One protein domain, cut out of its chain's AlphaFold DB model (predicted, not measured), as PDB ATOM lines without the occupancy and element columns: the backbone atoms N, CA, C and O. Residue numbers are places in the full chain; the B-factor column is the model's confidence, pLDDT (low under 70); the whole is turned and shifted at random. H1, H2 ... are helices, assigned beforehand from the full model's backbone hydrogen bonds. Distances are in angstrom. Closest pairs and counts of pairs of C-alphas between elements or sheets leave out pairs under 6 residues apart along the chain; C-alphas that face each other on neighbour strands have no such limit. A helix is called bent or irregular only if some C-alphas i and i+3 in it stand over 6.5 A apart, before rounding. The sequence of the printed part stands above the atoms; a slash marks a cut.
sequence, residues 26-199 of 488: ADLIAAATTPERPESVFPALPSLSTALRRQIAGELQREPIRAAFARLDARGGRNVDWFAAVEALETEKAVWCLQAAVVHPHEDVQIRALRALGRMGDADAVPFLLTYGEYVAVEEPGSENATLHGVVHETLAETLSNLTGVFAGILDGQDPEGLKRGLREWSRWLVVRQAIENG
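Overview. This is residues 26 to 199 of the 488 residues of an uncharacterized protein of Alienimonas californiensis (UniProt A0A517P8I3). A stack of helices zigzags back and forth: H4, H6 and H8 lie side by side in one layer, H3, H5 and H7 make a second, and the long H9 packs on H7 and H8 at one end. H1 and H2 cross the side of H5 at steep tilts, and residues 194 to 199 stick out. The printed part has 174 residues with nine named helices, H1 to H9 in order along the chain, and no named strand; the class is all helix. It is compact, with a radius of gyration of the C-alphas of 15.6 A, and spans 48 by 38 by 25 A.

Arrangement. H1, residues 26 to 33, and H2, residues 50 to 59, only just touch, with 3 pairs of C-alphas within 8 A, the closest those of Ala 26 and Ala 57 at 7.6 A. H3, residues 63 to 70, and H4, residues 79 to 91, form a helical hairpin at a shallow tilt of 34 degrees, only just short of steep; their closest C-alphas are those of Ala 68 and Ala 85, 4.7 A apart. H5, residues 95 to 102, is the hub, touching five helices. Its closest C-alpha pair with H2 is Ile 56 and Trp 96, 5.2 A, at a steep tilt of 63 degrees. H5 and H6, residues 107 to 120, form a helical hairpin, closest at the C-alphas of Val 102 and Gln 110, 4.2 A. H7, residues 123 to 136, touches H5 with residues 125 to 129 alone, closest at the C-alphas of Val 95 and Ala 125, 6.9 A. H8, residues 148 to 164, touches H6 at a shallow tilt of 13 degrees, the same way, closest at the C-alphas of Gly 118 and Thr 159, 4.5 A. H7, H8 and H9, residues 176 to 197, form a bundle, three helices side by side; the closest C-alphas of H7 and H9 are those of Leu 130 and Leu 183, 6.2 A. Each O i to N i+4 pair is within hydrogen-bond range in H1 to H6, H8 and H9, and 8 of 10 are in H7.

Along the chain. H1 begins at C-alpha 26 (28.456, 47.963, 25.655). From first to last C-alpha H4 measures 18.7 A, H6 19.8 A, H7 20.0 A, H8 23.9 A and H9 30.7 A. H7 is only just irregular: C-alphas 124 and 127 are 6.9 A apart. H9 ends at C-alpha 197 (20.358, 39.006, 54.461).

Size, cuts and confidence. The C-alphas farthest apart, of Gly 142 and Gly 199, are 48.1 A apart. The printed part has no cut. The links H1 to H2, H7 to H8 and H8 to H9 are long. The mean pLDDT of the printed part is 88.8; residues 38 to 45 and 144 to 146 are under 70.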
ATOM      1  N   ALA A  26      28.519  46.515  25.482       92.81
ATOM      2  CA  ALA A  26      28.456  47.963  25.655       92.81
ATOM      3  C   ALA A  26      27.702  48.651  24.507       92.81
ATOM      4  O   ALA A  26      26.913  49.558  24.770       92.81
ATOM      5  N   ASP A  27      27.904  48.193  23.266       93.06
ATOM      6  CA  ASP A  27      27.190  48.705  22.091       93.06
ATOM      7  C   ASP A  27      25.698  48.375  22.175       93.06
ATOM      8  O   ASP A  27      24.867  49.243  21.931       93.06
ATOM      9  N   LEU A  28      25.362  47.150  22.595       93.19
ATOM     10  CA  LEU A  28      23.977  46.713  22.785       93.19
ATOM     11  C   LEU A  28      23.263  47.515  23.881       93.19
ATOM     12  O   LEU A  28      22.142  47.971  23.678       93.19
ATOM     13  N   ILE A  29      23.916  47.733  25.028       90.81
ATOM     14  CA  ILE A  29      23.363  48.565  26.107       90.81
ATOM     15  C   ILE A  29      23.133  49.994  25.606       90.81
ATOM     16  O   ILE A  29      22.056  50.546  25.805       90.81
ATOM     17  N   ALA A  30      24.116  50.587  24.925       89.88
ATOM     18  CA  ALA A  30      23.978  51.935  24.381       89.88
ATOM     19  C   ALA A  30      22.859  52.028  23.329       89.88
ATOM     20  O   ALA A  30      22.141  53.023  23.295       89.88
ATOM     21  N   ALA A  31      22.686  51.005  22.492       88.12
ATOM     22  CA  ALA A  31      21.610  50.950  21.508       88.12
ATOM     23  C   ALA A  31      20.220  50.891  22.164       88.12
ATOM     24  O   ALA A  31      19.312  51.586  21.721       88.12
ATOM     25  N   ALA A  32      20.067  50.128  23.252       86.88
ATOM     26  CA  ALA A  32      18.787  49.972  23.943       86.88
ATOM     27  C   ALA A  32      18.400  51.165  24.837       86.88
ATOM     28  O   ALA A  32      17.220  51.394  25.077       86.88
ATOM     29  N   THR A  33      19.370  51.930  25.355       86.94
ATOM     30  CA  THR A  33      19.094  52.984  26.356       86.94
ATOM     31  C   THR A  33      19.338  54.411  25.866       86.94
ATOM     32  O   THR A  33      19.188  55.356  26.635       86.94
ATOM     33  N   THR A  34      19.798  54.610  24.627       85.19
ATOM     34  CA  THR A  34      20.041  55.955  24.077       85.19
ATOM     35  C   THR A  34      18.902  56.369  23.138       85.19
ATOM     36  O   THR A  34      18.660  55.659  22.164       85.19
ATOM     37  N   PRO A  35      18.241  57.523  23.373       77.75
ATOM     38  CA  PRO A  35      17.188  58.020  22.490       77.75
ATOM     39  C   PRO A  35      17.698  58.274  21.065       77.75
ATOM     40  O   PRO A  35      18.834  58.714  20.877       77.75
ATOM     41  N   GLU A  36      16.840  58.077  20.059       72.88
ATOM     42  CA  GLU A  36      17.166  58.384  18.654       72.88
ATOM     43  C   GLU A  36      17.438  59.873  18.410       72.88
ATOM     44  O   GLU A  36      18.218  60.233  17.525       72.88
ATOM     45  N   ARG A  37      16.773  60.753  19.171       73.81
ATOM     46  CA  ARG A  37      16.849  62.206  19.005       73.81
ATOM     47  C   ARG A  37      17.346  62.860  20.295       73.81
ATOM     48  O   ARG A  37      16.653  62.763  21.302       73.81
ATOM     49  N   PRO A  38      18.476  63.593  20.263       66.75
ATOM     50  CA  PRO A  38      18.995  64.317  21.429       66.75
ATOM     51  C   PRO A  38      18.041  65.390  21.971       66.75
ATOM     52  O   PRO A  38      18.234  65.877  23.077       66.75
ATOM     53  N   GLU A  39      17.049  65.790  21.171       62.81
ATOM     54  CA  GLU A  39      16.121  66.886  21.465       62.81
ATOM     55  C   GLU A  39      14.861  66.444  22.226       62.81
ATOM     56  O   GLU A  39      13.994  67.276  22.488       62.81
ATOM     57  N   SER A  40      14.716  65.158  22.583       59.50
ATOM     58  CA  SER A  40      13.605  64.753  23.447       59.50
ATOM     59  C   SER A  40      13.762  65.432  24.809       59.50
ATOM     60  O   SER A  40      14.752  65.202  25.496       59.50
ATOM     61  N   VAL A  41      12.771  66.238  25.195       55.53
ATOM     62  CA  VAL A  41      12.714  67.029  26.444       55.53
ATOM     63  C   VAL A  41      12.658  66.148  27.703       55.53
ATOM     64  O   VAL A  41      12.652  66.657  28.821       55.53
ATOM     65  N   PHE A  42      12.664  64.824  27.538       55.34
ATOM     66  CA  PHE A  42      12.790  63.906  28.652       55.34
ATOM     67  C   PHE A  42      14.039  64.246  29.471       55.34
ATOM     68  O   PHE A  42      15.103  64.507  28.892       55.34
ATOM     69  N   PRO A  43      13.947  64.228  30.812       57.19
ATOM     70  CA  PRO A  43      15.145  64.248  31.621       57.19
ATOM     71  C   PRO A  43      16.093  63.123  31.159       57.19
ATOM     72  O   PRO A  43      15.710  62.171  30.469       57.19
ATOM     73  N   ALA A  44      17.381  63.256  31.453       61.41
ATOM     74  CA  ALA A  44      18.310  62.187  31.119       61.41
ATOM     75  C   ALA A  44      17.965  60.971  31.989       61.41
ATOM     76  O   ALA A  44      18.149  61.041  33.205       61.41
ATOM     77  N   LEU A  45      17.479  59.883  31.371       64.50
ATOM     78  CA  LEU A  45      17.200  58.614  32.052       64.50
ATOM     79  C   LEU A  45      18.369  58.244  32.975       64.50
ATOM     80  O   LEU A  45      19.529  58.493  32.610       64.50
ATOM     81  N   PRO A  46      18.104  57.666  34.163       74.12
ATOM     82  CA  PRO A  46      19.151  57.392  35.127       74.12
ATOM     83  C   PRO A  46      20.201  56.516  34.456       74.12
ATOM     84  O   PRO A  46      19.914  55.435  33.936       74.12
ATOM     85  N   SER A  47      21.438  57.007  34.419       78.94
ATOM     86  CA  SER A  47      22.510  56.270  33.772       78.94
ATOM     87  C   SER A  47      22.679  54.933  34.486       78.94
ATOM     88  O   SER A  47      22.926  54.914  35.694       78.94
ATOM     89  N   LEU A  48      22.594  53.823  33.745       86.81
ATOM     90  CA  LEU A  48      22.854  52.496  34.302       86.81
ATOM     91  C   LEU A  48      24.208  52.503  35.017       86.81
ATOM     92  O   LEU A  48      25.233  52.838  34.403       86.81
ATOM     93  N   SER A  49      24.207  52.135  36.300       88.56
ATOM     94  CA  SER A  49      25.414  52.133  37.123       88.56
ATOM     95  C   SER A  49      26.469  51.192  36.537       88.56
ATOM     96  O   SER A  49      26.158  50.220  35.846       88.56
ATOM     97  N   THR A  50      27.747  51.441  36.835       89.00
ATOM     98  CA  THR A  50      28.828  50.556  36.366       89.00
ATOM     99  C   THR A  50      28.623  49.114  36.848       89.00
ATOM    100  O   THR A  50      28.953  48.178  36.126       89.00
ATOM    101  N   ALA A  51      28.066  48.923  38.049       90.81
ATOM    102  CA  ALA A  51      27.750  47.600  38.580       90.81
ATOM    103  C   ALA A  51      26.638  46.915  37.770       90.81
ATOM    104  O   ALA A  51      26.825  45.782  37.333       90.81
ATOM    105  N   LEU A  52      25.539  47.623  37.488       91.06
ATOM    106  CA  LEU A  52      24.424  47.095  36.701       91.06
ATOM    107  C   LEU A  52      24.855  46.743  35.269       91.06
ATOM    108  O   LEU A  52      24.569  45.652  34.789       91.06
ATOM    109  N   ARG A  53      25.657  47.598  34.616       93.44
ATOM    110  CA  ARG A  53      26.225  47.301  33.286       93.44
ATOM    111  C   ARG A  53      27.055  46.015  33.262       93.44
ATOM    112  O   ARG A  53      27.033  45.307  32.259       93.44
ATOM    113  N   ARG A  54      27.779  45.696  34.344       94.44
ATOM    114  CA  ARG A  54      28.518  44.425  34.448       94.44
ATOM    115  C   ARG A  54      27.582  43.227  34.571       94.44
ATOM    116  O   ARG A  54      27.855  42.218  33.932       94.44
ATOM    117  N   GLN A  55      26.503  43.342  35.348       96.31
ATOM    118  CA  GLN A  55      25.509  42.269  35.473       96.31
ATOM    119  C   GLN A  55      24.824  41.991  34.129       96.31
ATOM    120  O   GLN A  55      24.797  40.849  33.678       96.31
ATOM    121  N   ILE A  56      24.408  43.048  33.424       95.62
ATOM    122  CA  ILE A  56      23.843  42.951  32.070       95.62
ATOM    123  C   ILE A  56      24.834  42.271  31.117       95.62
ATOM    124  O   ILE A  56      24.482  41.330  30.413       95.62
ATOM    125  N   ALA A  57      26.104  42.690  31.117       95.38
ATOM    126  CA  ALA A  57      27.127  42.068  30.277       95.38
ATOM    127  C   ALA A  57      27.346  40.573  30.589       95.38
ATOM    128  O   ALA A  57      27.735  39.820  29.693       95.38
ATOM    129  N   GLY A  58      27.100  40.154  31.835       96.69
ATOM    130  CA  GLY A  58      27.095  38.753  32.251       96.69
ATOM    131  C   GLY A  58      25.923  37.965  31.660       96.69
ATOM    132  O   GLY A  58      26.137  36.887  31.111       96.69
ATOM    133  N   GLU A  59      24.705  38.513  31.697       97.38
ATOM    134  CA  GLU A  59      23.530  37.883  31.071       97.38
ATOM    135  C   GLU A  59      23.666  37.788  29.545       97.38
ATOM    136  O   GLU A  59      23.340  36.757  28.955       97.38
ATOM    137  N   LEU A  60      24.245  38.814  28.913       97.25
ATOM    138  CA  LEU A  60      24.490  38.869  27.468       97.25
ATOM    139  C   LEU A  60      25.531  37.853  26.962       97.25
ATOM    140  O   LEU A  60      25.734  37.755  25.754       97.25
ATOM    141  N   GLN A  61      26.180  37.079  27.840       96.75
ATOM    142  CA  GLN A  61      26.989  35.925  27.418       96.75
ATOM    143  C   GLN A  61      26.123  34.754  26.925       96.75
ATOM    144  O   GLN A  61      26.623  33.858  26.245       96.75
ATOM    145  N   ARG A  62      24.829  34.729  27.280       97.62
ATOM    146  CA  ARG A  62      23.870  33.728  26.799       97.62
ATOM    147  C   ARG A  62      23.275  34.199  25.480       97.62
ATOM    148  O   ARG A  62      22.575  35.207  25.439       97.62
ATOM    149  N   GLU A  63      23.496  33.425  24.424       96.75
ATOM    150  CA  GLU A  63      23.072  33.798  23.071       96.75
ATOM    151  C   GLU A  63      21.565  34.101  22.933       96.75
ATOM    152  O   GLU A  63      21.240  35.112  22.311       96.75
ATOM    153  N   PRO A  64      20.629  33.353  23.562       97.75
ATOM    154  CA  PRO A  64      19.205  33.704  23.509       97.75
ATOM    155  C   PRO A  64      18.898  35.086  24.102       97.75
ATOM    156  O   PRO A  64      18.144  35.859  23.512       97.75
ATOM    157  N   ILE A  65      19.530  35.427  25.233       97.69
ATOM    158  CA  ILE A  65      19.376  36.735  25.884       97.69
ATOM    159  C   ILE A  65      19.990  37.821  25.013       97.69
ATOM    160  O   ILE A  65      19.367  38.854  24.794       97.69
ATOM    161  N   ARG A  66      21.193  37.591  24.480       96.75
ATOM    162  CA  ARG A  66      21.881  38.549  23.611       96.75
ATOM    163  C   ARG A  66      21.072  38.866  22.360       96.75
ATOM    164  O   ARG A  66      20.897  40.038  22.037       96.75
ATOM    165  N   ALA A  67      20.549  37.838  21.694       95.44
ATOM    166  CA  ALA A  67      19.709  37.987  20.515       95.44
ATOM    167  C   ALA A  67      18.406  38.734  20.838       95.44
ATOM    168  O   ALA A  67      18.017  39.631  20.092       95.44
ATOM    169  N   ALA A  68      17.751  38.416  21.962       96.62
ATOM    170  CA  ALA A  68      16.567  39.141  22.419       96.62
ATOM    171  C   ALA A  68      16.890  40.610  22.731       96.62
ATOM    172  O   ALA A  68      16.212  41.509  22.245       96.62
ATOM    173  N   PHE A  69      17.966  40.872  23.468       96.00
ATOM    174  CA  PHE A  69      18.363  42.218  23.863       96.00
ATOM    175  C   PHE A  69      18.779  43.084  22.668       96.00
ATOM    176  O   PHE A  69      18.458  44.265  22.624       96.00
ATOM    177  N   ALA A  70      19.420  42.504  21.649       94.44
ATOM    178  CA  ALA A  70      19.755  43.221  20.417       94.44
ATOM    179  C   ALA A  70      18.517  43.719  19.654       94.44
ATOM    180  O   ALA A  70      18.584  44.726  18.956       94.44
ATOM    181  N   ARG A  71      17.369  43.052  19.814       94.56
ATOM    182  CA  ARG A  71      16.098  43.497  19.229       94.56
ATOM    183  C   ARG A  71      15.490  44.694  19.960       94.56
ATOM    184  O   ARG A  71      14.585  45.297  19.399       94.56
ATOM    185  N   LEU A  72      15.985  45.055  21.150       93.06
ATOM    186  CA  LEU A  72      15.639  46.294  21.865       93.06
ATOM    187  C   LEU A  72      16.399  47.523  21.341       93.06
ATOM    188  O   LEU A  72      16.386  48.555  21.999       93.06
ATOM    189  N   ASP A  73      17.079  47.440  20.192       89.25
ATOM    190  CA  ASP A  73      17.718  48.608  19.582       89.25
ATOM    191  C   ASP A  73      16.682  49.714  19.327       89.25
ATOM    192  O   ASP A  73      15.770  49.575  18.497       89.25
ATOM    193  N   ALA A  74      16.848  50.823  20.047       75.25
ATOM    194  CA  ALA A  74      15.958  51.966  19.983       75.25
ATOM    195  C   ALA A  74      16.083  52.732  18.658       75.25
ATOM    196  O   ALA A  74      15.231  53.564  18.393       75.25
ATOM    197  N   ARG A  75      17.122  52.468  17.840       76.44
ATOM    198  CA  ARG A  75      17.452  53.227  16.614       76.44
ATOM    199  C   ARG A  75      16.897  52.661  15.313       76.44
ATOM    200  O   ARG A  75      17.054  53.268  14.253       76.44
ATOM    201  N   GLY A  76      16.376  51.440  15.351       73.69
ATOM    202  CA  GLY A  76      15.996  50.721  14.133       73.69
ATOM    203  C   GLY A  76      14.925  49.656  14.320       73.69
ATOM    204  O   GLY A  76      14.493  49.056  13.333       73.69
ATOM    205  N   GLY A  77      14.492  49.402  15.557       71.94
ATOM    206  CA  GLY A  77      13.439  48.440  15.851       71.94
ATOM    207  C   GLY A  77      12.041  48.940  15.478       71.94
ATOM    208  O   GLY A  77      11.770  50.135  15.397       71.94
ATOM    209  N   ARG A  78      11.120  47.995  15.259       79.69
ATOM    210  CA  ARG A  78       9.671  48.256  15.233       79.69
ATOM    211  C   ARG A  78       9.073  47.817  16.566       79.69
ATOM    212  O   ARG A  78       9.550  46.845  17.142       79.69
ATOM    213  N   ASN A  79       7.959  48.417  16.991       79.31
ATOM    214  CA  ASN A  79       7.294  48.080  18.264       79.31
ATOM    215  C   ASN A  79       7.072  46.569  18.471       79.31
ATOM    216  O   ASN A  79       7.240  46.054  19.573       79.31
ATOM    217  N   VAL A  80       6.732  45.839  17.402       78.56
ATOM    218  CA  VAL A  80       6.516  44.379  17.443       78.56
ATOM    219  C   VAL A  80       7.787  43.625  17.848       78.56
ATOM    220  O   VAL A  80       7.714  42.635  18.576       78.56
ATOM    221  N   ASP A  81       8.951  44.102  17.411       88.56
ATOM    222  CA  ASP A  81      10.236  43.483  17.719       88.56
ATOM    223  C   ASP A  81      10.639  43.711  19.175       88.56
ATOM    224  O   ASP A  81      11.120  42.775  19.817       88.56
ATOM    225  N   TRP A  82      10.348  44.891  19.728       92.69
ATOM    226  CA  TRP A  82      10.597  45.186  21.140       92.69
ATOM    227  C   TRP A  82       9.746  44.325  22.071       92.69
ATOM    228  O   TRP A  82      10.230  43.834  23.086       92.69
ATOM    229  N   PHE A  83       8.477  44.095  21.732       93.56
ATOM    230  CA  PHE A  83       7.582  43.328  22.603       93.56
ATOM    231  C   PHE A  83       7.984  41.855  22.668       93.56
ATOM    232  O   PHE A  83       8.064  41.296  23.760       93.56
ATOM    233  N   ALA A  84       8.314  41.267  21.516       94.69
ATOM    234  CA  ALA A  84       8.844  39.909  21.454       94.69
ATOM    235  C   ALA A  84      10.214  39.794  22.147       94.69
ATOM    236  O   ALA A  84      10.537  38.747  22.700       94.69
ATOM    237  N   ALA A  85      11.022  40.859  22.129       96.75
ATOM    238  CA  ALA A  85      12.279  40.909  22.867       96.75
ATOM    239  C   ALA A  85      12.063  40.877  24.385       96.75
ATOM    240  O   ALA A  85      12.672  40.045  25.052       96.75
ATOM    241  N   VAL A  86      11.175  41.719  24.931       97.50
ATOM    242  CA  VAL A  86      10.859  41.716  26.373       97.50
ATOM    243  C   VAL A  86      10.316  40.354  26.821       97.50
ATOM    244  O   VAL A  86      10.762  39.827  27.835       97.50
ATOM    245  N   GLU A  87       9.416  39.748  26.044       97.62
ATOM    246  CA  GLU A  87       8.865  38.414  26.330       97.62
ATOM    247  C   GLU A  87       9.944  37.316  26.322       97.62
ATOM    248  O   GLU A  87       9.965  36.436  27.187       97.62
ATOM    249  N   ALA A  88      10.887  37.382  25.376       97.81
ATOM    250  CA  ALA A  88      12.016  36.460  25.336       97.81
ATOM    251  C   ALA A  88      12.955  36.646  26.542       97.81
ATOM    252  O   ALA A  88      13.395  35.659  27.127       97.81
ATOM    253  N   LEU A  89      13.228  37.889  26.957       98.25
ATOM    254  CA  LEU A  89      14.034  38.173  28.151       98.25
ATOM    255  C   LEU A  89      13.367  37.651  29.432       98.25
ATOM    256  O   LEU A  89      14.044  37.063  30.273       98.25
ATOM    257  N   GLU A  90      12.049  37.812  29.559       98.06
ATOM    258  CA  GLU A  90      11.262  37.248  30.661       98.06
ATOM    259  C   GLU A  90      11.344  35.717  30.687       98.06
ATOM    260  O   GLU A  90      11.646  35.125  31.725       98.06
ATOM    261  N   THR A  91      11.163  35.073  29.529       97.81
ATOM    262  CA  THR A  91      11.254  33.610  29.379       97.81
ATOM    263  C   THR A  91      12.626  33.079  29.802       97.81
ATOM    264  O   THR A  91      12.728  32.066  30.496       97.81
ATOM    265  N   GLU A  92      13.693  33.789  29.432       98.06
ATOM    266  CA  GLU A  92      15.077  33.437  29.769       98.06
ATOM    267  C   GLU A  92      15.489  33.828  31.201       98.06
ATOM    268  O   GLU A  92      16.618  33.519  31.618       98.06
ATOM    269  N   LYS A  93      14.576  34.467  31.949       97.44
ATOM    270  CA  LYS A  93      14.766  35.014  33.300       97.44
ATOM    271  C   LYS A  93      15.929  36.007  33.388       97.44
ATOM    272  O   LYS A  93      16.738  35.944  34.311       97.44
ATOM    273  N   ALA A  94      16.033  36.898  32.404       97.69
ATOM    274  CA  ALA A  94      17.102  37.889  32.282       97.69
ATOM    275  C   ALA A  94      16.769  39.181  33.057       97.69
ATOM    276  O   ALA A  94      16.394  40.199  32.467       97.69
ATOM    277  N   VAL A  95      16.839  39.122  34.391       97.69
ATOM    278  CA  VAL A  95      16.431  40.209  35.303       97.69
ATOM    279  C   VAL A  95      17.194  41.501  35.013       97.69
ATOM    280  O   VAL A  95      16.591  42.573  34.936       97.69
ATOM    281  N   TRP A  96      18.512  41.418  34.815       97.25
ATOM    282  CA  TRP A  96      19.357  42.603  34.647       97.25
ATOM    283  C   TRP A  96      19.124  43.272  33.286       97.25
ATOM    284  O   TRP A  96      19.055  44.500  33.190       97.25
ATOM    285  N   CYS A  97      18.940  42.481  32.228       97.69
ATOM    286  CA  CYS A  97      18.520  42.958  30.915       97.69
ATOM    287  C   CYS A  97      17.119  43.590  30.950       97.69
ATOM    288  O   CYS A  97      16.912  44.632  30.329       97.69
ATOM    289  N   LEU A  98      16.166  43.023  31.697       98.06
ATOM    290  CA  LEU A  98      14.842  43.630  31.870       98.06
ATOM    291  C   LEU A  98      14.910  44.959  32.631       98.06
ATOM    292  O   LEU A  98      14.260  45.914  32.218       98.06
ATOM    293  N   GLN A  99      15.748  45.081  33.666       96.81
ATOM    294  CA  GLN A  99      16.004  46.374  34.316       96.81
ATOM    295  C   GLN A  99      16.557  47.415  33.333       96.81
ATOM    296  O   GLN A  99      16.146  48.571  33.359       96.81
ATOM    297  N   ALA A 100      17.449  47.021  32.421       95.50
ATOM    298  CA  ALA A 100      17.919  47.927  31.374       95.50
ATOM    299  C   ALA A 100      16.793  48.348  30.412       95.50
ATOM    300  O   ALA A 100      16.768  49.493  29.968       95.50
ATOM    301  N   ALA A 101      15.835  47.462  30.124       96.38
ATOM    302  CA  ALA A 101      14.675  47.780  29.291       96.38
ATOM    303  C   ALA A 101      13.687  48.758  29.965       96.38
ATOM    304  O   ALA A 101      12.965  49.469  29.270       96.38
ATOM    305  N   VAL A 102      13.684  48.865  31.300       96.38
ATOM    306  CA  VAL A 102      12.892  49.876  32.034       96.38
ATOM    307  C   VAL A 102      13.384  51.307  31.757       96.38
ATOM    308  O   VAL A 102      12.609  52.251  31.848       96.38
ATOM    309  N   VAL A 103      14.644  51.483  31.343       93.94
ATOM    310  CA  VAL A 103      15.188  52.775  30.875       93.94
ATOM    311  C   VAL A 103      15.281  52.843  29.348       93.94
ATOM    312  O   VAL A 103      16.136  53.528  28.789       93.94
ATOM    313  N   HIS A 104      14.422  52.110  28.643       93.50
ATOM    314  CA  HIS A 104      14.300  52.244  27.198       93.50
ATOM    315  C   HIS A 104      13.626  53.585  26.839       93.50
ATOM    316  O   HIS A 104      12.711  53.994  27.548       93.50
ATOM    317  N   PRO A 105      13.988  54.269  25.737       89.81
ATOM    318  CA  PRO A 105      13.403  55.568  25.373       89.81
ATOM    319  C   PRO A 105      11.889  55.569  25.101       89.81
ATOM    320  O   PRO A 105      11.280  56.630  25.109       89.81
ATOM    321  N   HIS A 106      11.296  54.404  24.837       90.00
ATOM    322  CA  HIS A 106       9.861  54.249  24.566       90.00
ATOM    323  C   HIS A 106       9.113  53.669  25.770       90.00
ATOM    324  O   HIS A 106       9.433  52.560  26.206       90.00
ATOM    325  N   GLU A 107       8.072  54.361  26.236       90.75
ATOM    326  CA  GLU A 107       7.290  54.035  27.436       90.75
ATOM    327  C   GLU A 107       6.615  52.659  27.347       90.75
ATOM    328  O   GLU A 107       6.568  51.932  28.335       90.75
ATOM    329  N   ASP A 108       6.174  52.236  26.158       92.62
ATOM    330  CA  ASP A 108       5.590  50.900  25.949       92.62
ATOM    331  C   ASP A 108       6.559  49.767  26.326       92.62
ATOM    332  O   ASP A 108       6.150  48.719  26.838       92.62
ATOM    333  N   VAL A 109       7.855  49.963  26.065       95.00
ATOM    334  CA  VAL A 109       8.900  49.000  26.435       95.00
ATOM    335  C   VAL A 109       9.133  49.045  27.942       95.00
ATOM    336  O   VAL A 109       9.213  47.984  28.559       95.00
ATOM    337  N   GLN A 110       9.142  50.244  28.538       95.81
ATOM    338  CA  GLN A 110       9.281  50.425  29.986       95.81
ATOM    339  C   GLN A 110       8.148  49.711  30.742       95.81
ATOM    340  O   GLN A 110       8.410  48.866  31.596       95.81
ATOM    341  N   ILE A 111       6.889  49.965  30.363       96.00
ATOM    342  CA  ILE A 111       5.687  49.356  30.958       96.00
ATOM    343  C   ILE A 111       5.744  47.827  30.856       96.00
ATOM    344  O   ILE A 111       5.462  47.115  31.820       96.00
ATOM    345  N   ARG A 112       6.122  47.285  29.693       96.88
ATOM    346  CA  ARG A 112       6.228  45.829  29.517       96.88
ATOM    347  C   ARG A 112       7.355  45.221  30.341       96.88
ATOM    348  O   ARG A 112       7.144  44.154  30.913       96.88
ATOM    349  N   ALA A 113       8.507  45.883  30.412       97.81
ATOM    350  CA  ALA A 113       9.631  45.437  31.222       97.81
ATOM    351  C   ALA A 113       9.272  45.424  32.717       97.81
ATOM    352  O   ALA A 113       9.532  44.428  33.388       97.81
ATOM    353  N   LEU A 114       8.588  46.461  33.217       98.19
ATOM    354  CA  LEU A 114       8.065  46.508  34.587       98.19
ATOM    355  C   LEU A 114       7.116  45.334  34.867       98.19
ATOM    356  O   LEU A 114       7.336  44.567  35.802       98.19
ATOM    357  N   ARG A 115       6.121  45.107  33.998       97.56
ATOM    358  CA  ARG A 115       5.185  43.977  34.144       97.56
ATOM    359  C   ARG A 115       5.882  42.616  34.114       97.56
ATOM    360  O   ARG A 115       5.473  41.719  34.847       97.56
ATOM    361  N   ALA A 116       6.897  42.448  33.265       97.81
ATOM    362  CA  ALA A 116       7.699  41.229  33.211       97.81
ATOM    363  C   ALA A 116       8.462  41.008  34.527       97.81
ATOM    364  O   ALA A 116       8.376  39.927  35.103       97.81
ATOM    365  N   LEU A 117       9.122  42.045  35.058       98.12
ATOM    366  CA  LEU A 117       9.788  41.986  36.365       98.12
ATOM    367  C   LEU A 117       8.804  41.626  37.489       98.12
ATOM    368  O   LEU A 117       9.101  40.757  38.307       98.12
ATOM    369  N   GLY A 118       7.609  42.223  37.489       96.12
ATOM    370  CA  GLY A 118       6.556  41.916  38.459       96.12
ATOM    371  C   GLY A 118       6.094  40.457  38.404       96.12
ATOM    372  O   GLY A 118       5.962  39.821  39.446       96.12
ATOM    373  N   ARG A 119       5.904  39.892  37.201       96.62
ATOM    374  CA  ARG A 119       5.544  38.470  37.022       96.62
ATOM    375  C   ARG A 119       6.666  37.512  37.402       96.62
ATOM    376  O   ARG A 119       6.387  36.424  37.898       96.62
ATOM    377  N   MET A 120       7.918  37.898  37.163       96.38
ATOM    378  CA  MET A 120       9.070  37.087  37.551       96.38
ATOM    379  C   MET A 120       9.200  36.956  39.069       96.38
ATOM    380  O   MET A 120       9.710  35.938  39.534       96.38
ATOM    381  N   GLY A 121       8.750  37.958  39.830       94.88
ATOM    382  CA  GLY A 121       8.819  37.931  41.290       94.88
ATOM    383  C   GLY A 121      10.248  38.030  41.836       94.88
ATOM    384  O   GLY A 121      10.479  37.688  42.993       94.88
ATOM    385  N   ASP A 122      11.217  38.445  41.011       95.75
ATOM    386  CA  ASP A 122      12.615  38.532  41.430       95.75
ATOM    387  C   ASP A 122      12.867  39.836  42.187       95.75
ATOM    388  O   ASP A 122      12.949  40.932  41.624       95.75
ATOM    389  N   ALA A 123      12.985  39.703  43.500       94.88
ATOM    390  CA  ALA A 123      13.126  40.822  44.403       94.88
ATOM    391  C   ALA A 123      14.475  41.559  44.250       94.88
ATOM    392  O   ALA A 123      14.614  42.681  44.745       94.88
ATOM    393  N   ASP A 124      15.468  40.992  43.556       94.25
ATOM    394  CA  ASP A 124      16.714  41.695  43.216       94.25
ATOM    395  C   ASP A 124      16.469  42.848  42.228       94.25
ATOM    396  O   ASP A 124      17.318  43.729  42.054       94.25
ATOM    397  N   ALA A 125      15.265  42.910  41.645       96.81
ATOM    398  CA  ALA A 125      14.838  44.026  40.827       96.81
ATOM    399  C   ALA A 125      14.627  45.332  41.626       96.81
ATOM    400  O   ALA A 125      14.843  46.426  41.095       96.81
ATOM    401  N   VAL A 126      14.229  45.221  42.901       96.81
ATOM    402  CA  VAL A 126      13.716  46.328  43.728       96.81
ATOM    403  C   VAL A 126      14.685  47.512  43.855       96.81
ATOM    404  O   VAL A 126      14.242  48.634  43.613       96.81
ATOM    405  N   PRO A 127      15.990  47.340  44.166       96.12
ATOM    406  CA  PRO A 127      16.892  48.478  44.364       96.12
ATOM    407  C   PRO A 127      16.962  49.423  43.160       96.12
ATOM    408  O   PRO A 127      16.955  50.641  43.322       96.12
ATOM    409  N   PHE A 128      16.994  48.869  41.946       95.94
ATOM    410  CA  PHE A 128      17.009  49.667  40.723       95.94
ATOM    411  C   PHE A 128      15.659  50.342  40.467       95.94
ATOM    412  O   PHE A 128      15.628  51.513  40.097       95.94
ATOM    413  N   LEU A 129      14.553  49.623  40.684       97.31
ATOM    414  CA  LEU A 129      13.205  50.159  40.491       97.31
ATOM    415  C   LEU A 129      12.903  51.327  41.436       97.31
ATOM    416  O   LEU A 129      12.220  52.260  41.027       97.31
ATOM    417  N   LEU A 130      13.465  51.331  42.650       96.44
ATOM    418  CA  LEU A 130      13.396  52.486  43.549       96.44
ATOM    419  C   LEU A 130      14.091  53.713  42.948       96.44
ATOM    420  O   LEU A 130      13.495  54.782  42.877       96.44
ATOM    421  N   THR A 131      15.321  53.550  42.452       94.38
ATOM    422  CA  THR A 131      16.059  54.640  41.788       94.38
ATOM    423  C   THR A 131      15.340  55.133  40.532       94.38
ATOM    424  O   THR A 131      15.272  56.334  40.280       94.38
ATOM    425  N   TYR A 132      14.787  54.218  39.737       95.06
ATOM    426  CA  TYR A 132      13.990  54.570  38.567       95.06
ATOM    427  C   TYR A 132      12.696  55.300  38.960       95.06
ATOM    428  O   TYR A 132      12.335  56.286  38.325       95.06
ATOM    429  N   GLY A 133      12.048  54.885  40.047       95.19
ATOM    430  CA  GLY A 133      10.875  55.550  40.602       95.19
ATOM    431  C   GLY A 133      11.136  56.982  41.032       95.19
ATOM    432  O   GLY A 133      10.375  57.867  40.662       95.19
ATOM    433  N   GLU A 134      12.230  57.233  41.754       93.75
ATOM    434  CA  GLU A 134      12.629  58.595  42.139       93.75
ATOM    435  C   GLU A 134      12.799  59.504  40.919       93.75
ATOM    436  O   GLU A 134      12.502  60.697  40.975       93.75
ATOM    437  N   TYR A 135      13.257  58.922  39.815       90.88
ATOM    438  CA  TYR A 135      13.446  59.619  38.560       90.88
ATOM    439  C   TYR A 135      12.123  59.910  37.832       90.88
ATOM    440  O   TYR A 135      11.931  61.028  37.354       90.88
ATOM    441  N   VAL A 136      11.207  58.935  37.742       91.81
ATOM    442  CA  VAL A 136       9.928  59.131  37.035       91.81
ATOM    443  C   VAL A 136       8.874  59.843  37.877       91.81
ATOM    444  O   VAL A 136       7.914  60.336  37.294       91.81
ATOM    445  N   ALA A 137       9.046  59.962  39.200       92.62
ATOM    446  CA  ALA A 137       8.142  60.654  40.129       92.62
ATOM    447  C   ALA A 137       8.172  62.191  39.989       92.62
ATOM    448  O   ALA A 137       8.346  62.943  40.955       92.62
ATOM    449  N   VAL A 138       7.992  62.656  38.758       89.19
ATOM    450  CA  VAL A 138       7.886  64.050  38.348       89.19
ATOM    451  C   VAL A 138       6.566  64.253  37.618       89.19
ATOM    452  O   VAL A 138       6.103  63.364  36.900       89.19
ATOM    453  N   GLU A 139       5.967  65.421  37.827       86.12
ATOM    454  CA  GLU A 139       4.809  65.879  37.065       86.12
ATOM    455  C   GLU A 139       5.285  66.394  35.706       86.12
ATOM    456  O   GLU A 139       6.250  67.163  35.630       86.12
ATOM    457  N   GLU A 140       4.621  65.972  34.636       82.81
ATOM    458  CA  GLU A 140       4.868  66.484  33.295       82.81
ATOM    459  C   GLU A 140       3.717  67.427  32.907       82.81
ATOM    460  O   GLU A 140       2.585  66.976  32.720       82.81
ATOM    461  N   PRO A 141       3.965  68.744  32.782       79.62
ATOM    462  CA  PRO A 141       2.911  69.694  32.442       79.62
ATOM    463  C   PRO A 141       2.233  69.361  31.104       79.62
ATOM    464  O   PRO A 141       2.906  69.127  30.100       79.62
ATOM    465  N   GLY A 142       0.901  69.404  31.070       77.94
ATOM    466  CA  GLY A 142       0.079  69.048  29.907       77.94
ATOM    467  C   GLY A 142      -0.218  67.551  29.767       77.94
ATOM    468  O   GLY A 142      -0.778  67.130  28.752       77.94
ATOM    469  N   SER A 143       0.170  66.753  30.762       71.88
ATOM    470  CA  SER A 143       0.125  65.290  30.779       71.88
ATOM    471  C   SER A 143      -0.784  64.767  31.917       71.88
ATOM    472  O   SER A 143      -0.757  63.588  32.258       71.88
ATOM    473  N   GLU A 144      -1.619  65.630  32.506       66.50
ATOM    474  CA  GLU A 144      -2.233  65.417  33.825       66.50
ATOM    475  C   GLU A 144      -3.327  64.327  33.857       66.50
ATOM    476  O   GLU A 144      -3.585  63.759  34.912       66.50
ATOM    477  N   ASN A 145      -3.984  64.015  32.727       52.91
ATOM    478  CA  ASN A 145      -5.274  63.298  32.742       52.91
ATOM    479  C   ASN A 145      -5.359  61.942  32.011       52.91
ATOM    480  O   ASN A 145      -6.439  61.363  32.038       52.91
ATOM    481  N   ALA A 146      -4.310  61.439  31.342       59.22
ATOM    482  CA  ALA A 146      -4.239  60.066  30.782       59.22
ATOM    483  C   ALA A 146      -3.023  59.906  29.853       59.22
ATOM    484  O   ALA A 146      -3.168  59.700  28.645       59.22
ATOM    485  N   THR A 147      -1.812  60.029  30.380       74.44
ATOM    486  CA  THR A 147      -0.605  59.821  29.574       74.44
ATOM    487  C   THR A 147       0.131  58.558  29.970       74.44
ATOM    488  O   THR A 147      -0.021  58.033  31.074       74.44
ATOM    489  N   LEU A 148       0.935  58.059  29.029       85.62
ATOM    490  CA  LEU A 148       1.804  56.901  29.214       85.62
ATOM    491  C   LEU A 148       2.640  57.012  30.497       85.62
ATOM    492  O   LEU A 148       2.887  55.999  31.134       85.62
ATOM    493  N   HIS A 149       2.995  58.226  30.928       86.81
ATOM    494  CA  HIS A 149       3.719  58.468  32.178       86.81
ATOM    495  C   HIS A 149       2.919  58.095  33.435       86.81
ATOM    496  O   HIS A 149       3.461  57.456  34.330       86.81
ATOM    497  N   GLY A 150       1.615  58.398  33.480       90.12
ATOM    498  CA  GLY A 150       0.744  57.921  34.561       90.12
ATOM    499  C   GLY A 150       0.643  56.391  34.574       90.12
ATOM    500  O   GLY A 150       0.757  55.763  35.623       90.12
ATOM    501  N   VAL A 151       0.566  55.772  33.389       91.75
ATOM    502  CA  VAL A 151       0.599  54.302  33.256       91.75
ATOM    503  C   VAL A 151       1.942  53.728  33.722       91.75
ATOM    504  O   VAL A 151       1.972  52.650  34.314       91.75
ATOM    505  N   VAL A 152       3.058  54.428  33.493       93.25
ATOM    506  CA  VAL A 152       4.378  54.052  34.022       93.25
ATOM    507  C   VAL A 152       4.393  54.135  35.552       93.25
ATOM    508  O   VAL A 152       4.893  53.201  36.175       93.25
ATOM    509  N   HIS A 153       3.828  55.185  36.167       93.38
ATOM    510  CA  HIS A 153       3.728  55.313  37.634       93.38
ATOM    511  C   HIS A 153       2.932  54.163  38.243       93.38
ATOM    512  O   HIS A 153       3.437  53.477  39.132       93.38
ATOM    513  N   GLU A 154       1.731  53.919  37.721       92.88
ATOM    514  CA  GLU A 154       0.847  52.835  38.153       92.88
ATOM    515  C   GLU A 154       1.542  51.476  37.996       92.88
ATOM    516  O   GLU A 154       1.679  50.720  38.957       92.88
ATOM    517  N   THR A 155       2.096  51.200  36.811       95.31
ATOM    518  CA  THR A 155       2.766  49.923  36.533       95.31
ATOM    519  C   THR A 155       3.996  49.723  37.425       95.31
ATOM    520  O   THR A 155       4.260  48.605  37.874       95.31
ATOM    521  N   LEU A 156       4.768  50.778  37.699       96.44
ATOM    522  CA  LEU A 156       5.915  50.713  38.602       96.44
ATOM    523  C   LEU A 156       5.475  50.403  40.037       96.44
ATOM    524  O   LEU A 156       6.096  49.564  40.690       96.44
ATOM    525  N   ALA A 157       4.407  51.040  40.509       95.31
ATOM    526  CA  ALA A 157       3.863  50.824  41.844       95.31
ATOM    527  C   ALA A 157       3.310  49.418  42.034       95.31
ATOM    528  O   ALA A 157       3.615  48.771  43.035       95.31
ATOM    529  N   GLU A 158       2.555  48.915  41.056       93.81
ATOM    530  CA  GLU A 158       2.095  47.528  41.027       93.81
ATOM    531  C   GLU A 158       3.283  46.565  41.051       93.81
ATOM    532  O   GLU A 158       3.305  45.614  41.829       93.81
ATOM    533  N   THR A 159       4.306  46.834  40.237       95.94
ATOM    534  CA  THR A 159       5.513  46.002  40.166       95.94
ATOM    535  C   THR A 159       6.237  45.966  41.511       95.94
ATOM    536  O   THR A 159       6.527  44.885  42.018       95.94
ATOM    537  N   LEU A 160       6.494  47.122  42.129       96.81
ATOM    538  CA  LEU A 160       7.140  47.200  43.441       96.81
ATOM    539  C   LEU A 160       6.280  46.569  44.541       96.81
ATOM    540  O   LEU A 160       6.813  45.853  45.389       96.81
ATOM    541  N   SER A 161       4.959  46.749  44.498       92.00
ATOM    542  CA  SER A 161       4.041  46.115  45.450       92.00
ATOM    543  C   SER A 161       4.059  44.594  45.328       92.00
ATOM    544  O   SER A 161       4.158  43.904  46.339       92.00
ATOM    545  N   ASN A 162       4.065  44.060  44.105       89.12
ATOM    546  CA  ASN A 162       4.149  42.620  43.854       89.12
ATOM    547  C   ASN A 162       5.485  42.025  44.316       89.12
ATOM    548  O   ASN A 162       5.510  40.949  44.907       89.12
ATOM    549  N   LEU A 163       6.596  42.727  44.073       91.62
ATOM    550  CA  LEU A 163       7.934  42.260  44.450       91.62
ATOM    551  C   LEU A 163       8.193  42.306  45.962       91.62
ATOM    552  O   LEU A 163       8.997  41.526  46.469       91.62
ATOM    553  N   THR A 164       7.556  43.235  46.675       90.62
ATOM    554  CA  THR A 164       7.824  43.479  48.104       90.62
ATOM    555  C   THR A 164       6.725  42.965  49.032       90.62
ATOM    556  O   THR A 164       6.973  42.780  50.222       90.62
ATOM    557  N   GLY A 165       5.510  42.759  48.520       82.88
ATOM    558  CA  GLY A 165       4.305  42.549  49.326       82.88
ATOM    559  C   GLY A 165       3.813  43.813  50.045       82.88
ATOM    560  O   GLY A 165       2.834  43.744  50.784       82.88
ATOM    561  N   VAL A 166       4.471  44.962  49.850       84.31
ATOM    562  CA  VAL A 166       4.104  46.244  50.464       84.31
ATOM    563  C   VAL A 166       3.281  47.044  49.468       84.31
ATOM    564  O   VAL A 166       3.791  47.464  48.433       84.31
ATOM    565  N   PHE A 167       2.010  47.276  49.781       83.62
ATOM    566  CA  PHE A 167       1.141  48.099  48.949       83.62
ATOM    567  C   PHE A 167       1.362  49.588  49.228       83.62
ATOM    568  O   PHE A 167       1.368  50.014  50.384       83.62
ATOM    569  N   ALA A 168       1.473  50.387  48.168       79.62
ATOM    570  CA  ALA A 168       1.371  51.835  48.256       79.62
ATOM    571  C   ALA A 168       0.391  52.340  47.198       79.62
ATOM    572  O   ALA A 168       0.582  52.099  46.006       79.62
ATOM    573  N   GLY A 169      -0.661  53.023  47.650       77.88
ATOM    574  CA  GLY A 169      -1.663  53.605  46.764       77.88
ATOM    575  C   GLY A 169      -1.057  54.710  45.903       77.88
ATOM    576  O   GLY A 169      -0.409  55.619  46.428       77.88
ATOM    577  N   ILE A 170      -1.283  54.615  44.596       81.31
ATOM    578  CA  ILE A 170      -1.062  55.689  43.627       81.31
ATOM    579  C   ILE A 170      -2.417  55.989  42.993       81.31
ATOM    580  O   ILE A 170      -3.145  55.064  42.627       81.31
ATOM    581  N   LEU A 171      -2.772  57.268  42.918       74.56
ATOM    582  CA  LEU A 171      -4.008  57.711  42.280       74.56
ATOM    583  C   LEU A 171      -3.929  57.524  40.756       74.56
ATOM    584  O   LEU A 171      -2.849  57.543  40.172       74.56
ATOM    585  N   ASP A 172      -5.085  57.363  40.100       74.00
ATOM    586  CA  ASP A 172      -5.134  57.283  38.636       74.00
ATOM    587  C   ASP A 172      -4.478  58.518  37.998       74.00
ATOM    588  O   ASP A 172      -4.755  59.656  38.385       74.00
ATOM    589  N   GLY A 173      -3.691  58.294  36.946       81.69
ATOM    590  CA  GLY A 173      -3.015  59.362  36.214       81.69
ATOM    591  C   GLY A 173      -1.603  59.619  36.732       81.69
ATOM    592  O   GLY A 173      -0.914  58.702  37.174       81.69
ATOM    593  N   GLN A 174      -1.125  60.854  36.583       85.50
ATOM    594  CA  GLN A 174       0.178  61.235  37.117       85.50
ATOM    595  C   GLN A 174       0.043  61.574  38.599       85.50
ATOM    596  O   GLN A 174      -0.526  62.603  38.950       85.50
ATOM    597  N   ASP A 175       0.612  60.736  39.459       89.38
ATOM    598  CA  ASP A 175       0.630  60.966  40.903       89.38
ATOM    599  C   ASP A 175       2.064  60.834  41.446       89.38
ATOM    600  O   ASP A 175       2.434  59.848  42.096       89.38
ATOM    601  N   PRO A 176       2.920  61.836  41.167       92.19
ATOM    602  CA  PRO A 176       4.306  61.816  41.612       92.19
ATOM    603  C   PRO A 176       4.427  61.831  43.140       92.19
ATOM    604  O   PRO A 176       5.397  61.300  43.679       92.19
ATOM    605  N   GLU A 177       3.468  62.419  43.861       91.50
ATOM    606  CA  GLU A 177       3.496  62.456  45.325       91.50
ATOM    607  C   GLU A 177       3.091  61.112  45.943       91.50
ATOM    608  O   GLU A 177       3.762  60.654  46.875       91.50
ATOM    609  N   GLY A 178       2.076  60.435  45.399       89.88
ATOM    610  CA  GLY A 178       1.743  59.053  45.744       89.88
ATOM    611  C   GLY A 178       2.894  58.100  45.443       89.88
ATOM    612  O   GLY A 178       3.302  57.336  46.323       89.88
ATOM    613  N   LEU A 179       3.537  58.239  44.277       93.75
ATOM    614  CA  LEU A 179       4.732  57.461  43.947       93.75
ATOM    615  C   LEU A 179       5.865  57.714  44.952       93.75
ATOM    616  O   LEU A 179       6.431  56.762  45.487       93.75
ATOM    617  N   LYS A 180       6.157  58.973  45.304       94.12
ATOM    618  CA  LYS A 180       7.153  59.310  46.344       94.12
ATOM    619  C   LYS A 180       6.801  58.734  47.714       94.12
ATOM    620  O   LYS A 180       7.715  58.357  48.450       94.12
ATOM    621  N   ARG A 181       5.518  58.690  48.097       90.38
ATOM    622  CA  ARG A 181       5.077  58.010  49.328       90.38
ATOM    623  C   ARG A 181       5.409  56.522  49.258       90.38
ATOM    624  O   ARG A 181       6.082  56.034  50.164       90.38
ATOM    625  N   GLY A 182       5.034  55.846  48.174       90.56
ATOM    626  CA  GLY A 182       5.336  54.429  47.982       90.56
ATOM    627  C   GLY A 182       6.829  54.126  48.004       90.56
ATOM    628  O   GLY A 182       7.267  53.229  48.723       90.56
ATOM    629  N   LEU A 183       7.643  54.941  47.327       94.94
ATOM    630  CA  LEU A 183       9.102  54.794  47.309       94.94
ATOM    631  C   LEU A 183       9.716  54.817  48.707       94.94
ATOM    632  O   LEU A 183      10.663  54.071  48.961       94.94
ATOM    633  N   ARG A 184       9.167  55.603  49.640       91.44
ATOM    634  CA  ARG A 184       9.622  55.591  51.039       91.44
ATOM    635  C   ARG A 184       9.312  54.265  51.730       91.44
ATOM    636  O   ARG A 184      10.179  53.757  52.438       91.44
ATOM    637  N   GLU A 185       8.127  53.700  51.519       86.56
ATOM    638  CA  GLU A 185       7.734  52.422  52.125       86.56
ATOM    639  C   GLU A 185       8.525  51.245  51.540       86.56
ATOM    640  O   GLU A 185       9.125  50.466  52.284       86.56
ATOM    641  N   TRP A 186       8.658  51.168  50.214       93.81
ATOM    642  CA  TRP A 186       9.476  50.139  49.563       93.81
ATOM    643  C   TRP A 186      10.971  50.270  49.900       93.81
ATOM    644  O   TRP A 186      11.673  49.266  50.029       93.81
ATOM    645  N   SER A 187      11.471  51.490  50.125       92.69
ATOM    646  CA  SER A 187      12.839  51.698  50.622       92.69
ATOM    647  C   SER A 187      13.027  51.161  52.042       92.69
ATOM    648  O   SER A 187      14.057  50.553  52.332       92.69
ATOM    649  N   ARG A 188      12.040  51.334  52.934       86.38
ATOM    650  CA  ARG A 188      12.082  50.734  54.281       86.38
ATOM    651  C   ARG A 188      12.114  49.213  54.202       86.38
ATOM    652  O   ARG A 188      12.932  48.599  54.886       86.38
ATOM    653  N   TRP A 189      11.286  48.625  53.338       91.81
ATOM    654  CA  TRP A 189      11.303  47.187  53.078       91.81
ATOM    655  C   TRP A 189      12.693  46.708  52.644       91.81
ATOM    656  O   TRP A 189      13.207  45.732  53.189       91.81
ATOM    657  N   LEU A 190      13.347  47.431  51.728       92.06
ATOM    658  CA  LEU A 190      14.677  47.061  51.245       92.06
ATOM    659  C   LEU A 190      15.726  47.092  52.366       92.06
ATOM    660  O   LEU A 190      16.544  46.180  52.457       92.06
ATOM    661  N   VAL A 191      15.678  48.098  53.247       88.50
ATOM    662  CA  VAL A 191      16.565  48.181  54.421       88.50
ATOM    663  C   VAL A 191      16.360  46.983  55.351       88.50
ATOM    664  O   VAL A 191      17.336  46.378  55.797       88.50
ATOM    665  N   VAL A 192      15.105  46.609  55.621       82.25
ATOM    666  CA  VAL A 192      14.776  45.443  56.457       82.25
ATOM    667  C   VAL A 192      15.288  44.153  55.815       82.25
ATOM    668  O   VAL A 192      15.962  43.368  56.482       82.25
ATOM    669  N   ARG A 193      15.037  43.950  54.515       87.06
ATOM    670  CA  ARG A 193      15.523  42.779  53.775       87.06
ATOM    671  C   ARG A 193      17.048  42.672  53.814       87.06
ATOM    672  O   ARG A 193      17.562  41.605  54.128       87.06
ATOM    673  N   GLN A 194      17.765  43.762  53.545       89.19
ATOM    674  CA  GLN A 194      19.231  43.767  53.551       89.19
ATOM    675  C   GLN A 194      19.803  43.436  54.929       89.19
ATOM    676  O   GLN A 194      20.756  42.671  55.035       89.19
ATOM    677  N   ALA A 195      19.215  43.974  55.996       80.62
ATOM    678  CA  ALA A 195      19.619  43.632  57.353       80.62
ATOM    679  C   ALA A 195      19.388  42.137  57.658       80.62
ATOM    680  O   ALA A 195      20.268  41.486  58.219       80.62
ATOM    681  N   ILE A 196      18.262  41.561  57.217       76.75
ATOM    682  CA  ILE A 196      18.005  40.114  57.330       76.75
ATOM    683  C   ILE A 196      19.062  39.305  56.558       76.75
ATOM    684  O   ILE A 196      19.623  38.358  57.110       76.75
ATOM    685  N   GLU A 197      19.363  39.679  55.312       84.06
ATOM    686  CA  GLU A 197      20.358  39.006  54.461       84.06
ATOM    687  C   GLU A 197      21.780  39.096  55.034       84.06
ATOM    688  O   GLU A 197      22.545  38.133  54.955       84.06
ATOM    689  N   ASN A 198      22.115  40.211  55.685       87.00
ATOM    690  CA  ASN A 198      23.392  40.407  56.373       87.00
ATOM    691  C   ASN A 198      23.480  39.658  57.714       87.00
ATOM    692  O   ASN A 198      24.539  39.641  58.345       87.00
ATOM    693  N   GLY A 199      22.392  39.023  58.161       84.50
ATOM    694  CA  GLY A 199      22.321  38.361  59.460       84.50
ATOM    695  C   GLY A 199      22.271  39.338  60.638       84.50
ATOM    696  O   GLY A 199      22.513  38.928  61.779       84.50
TER     697      GLY A 199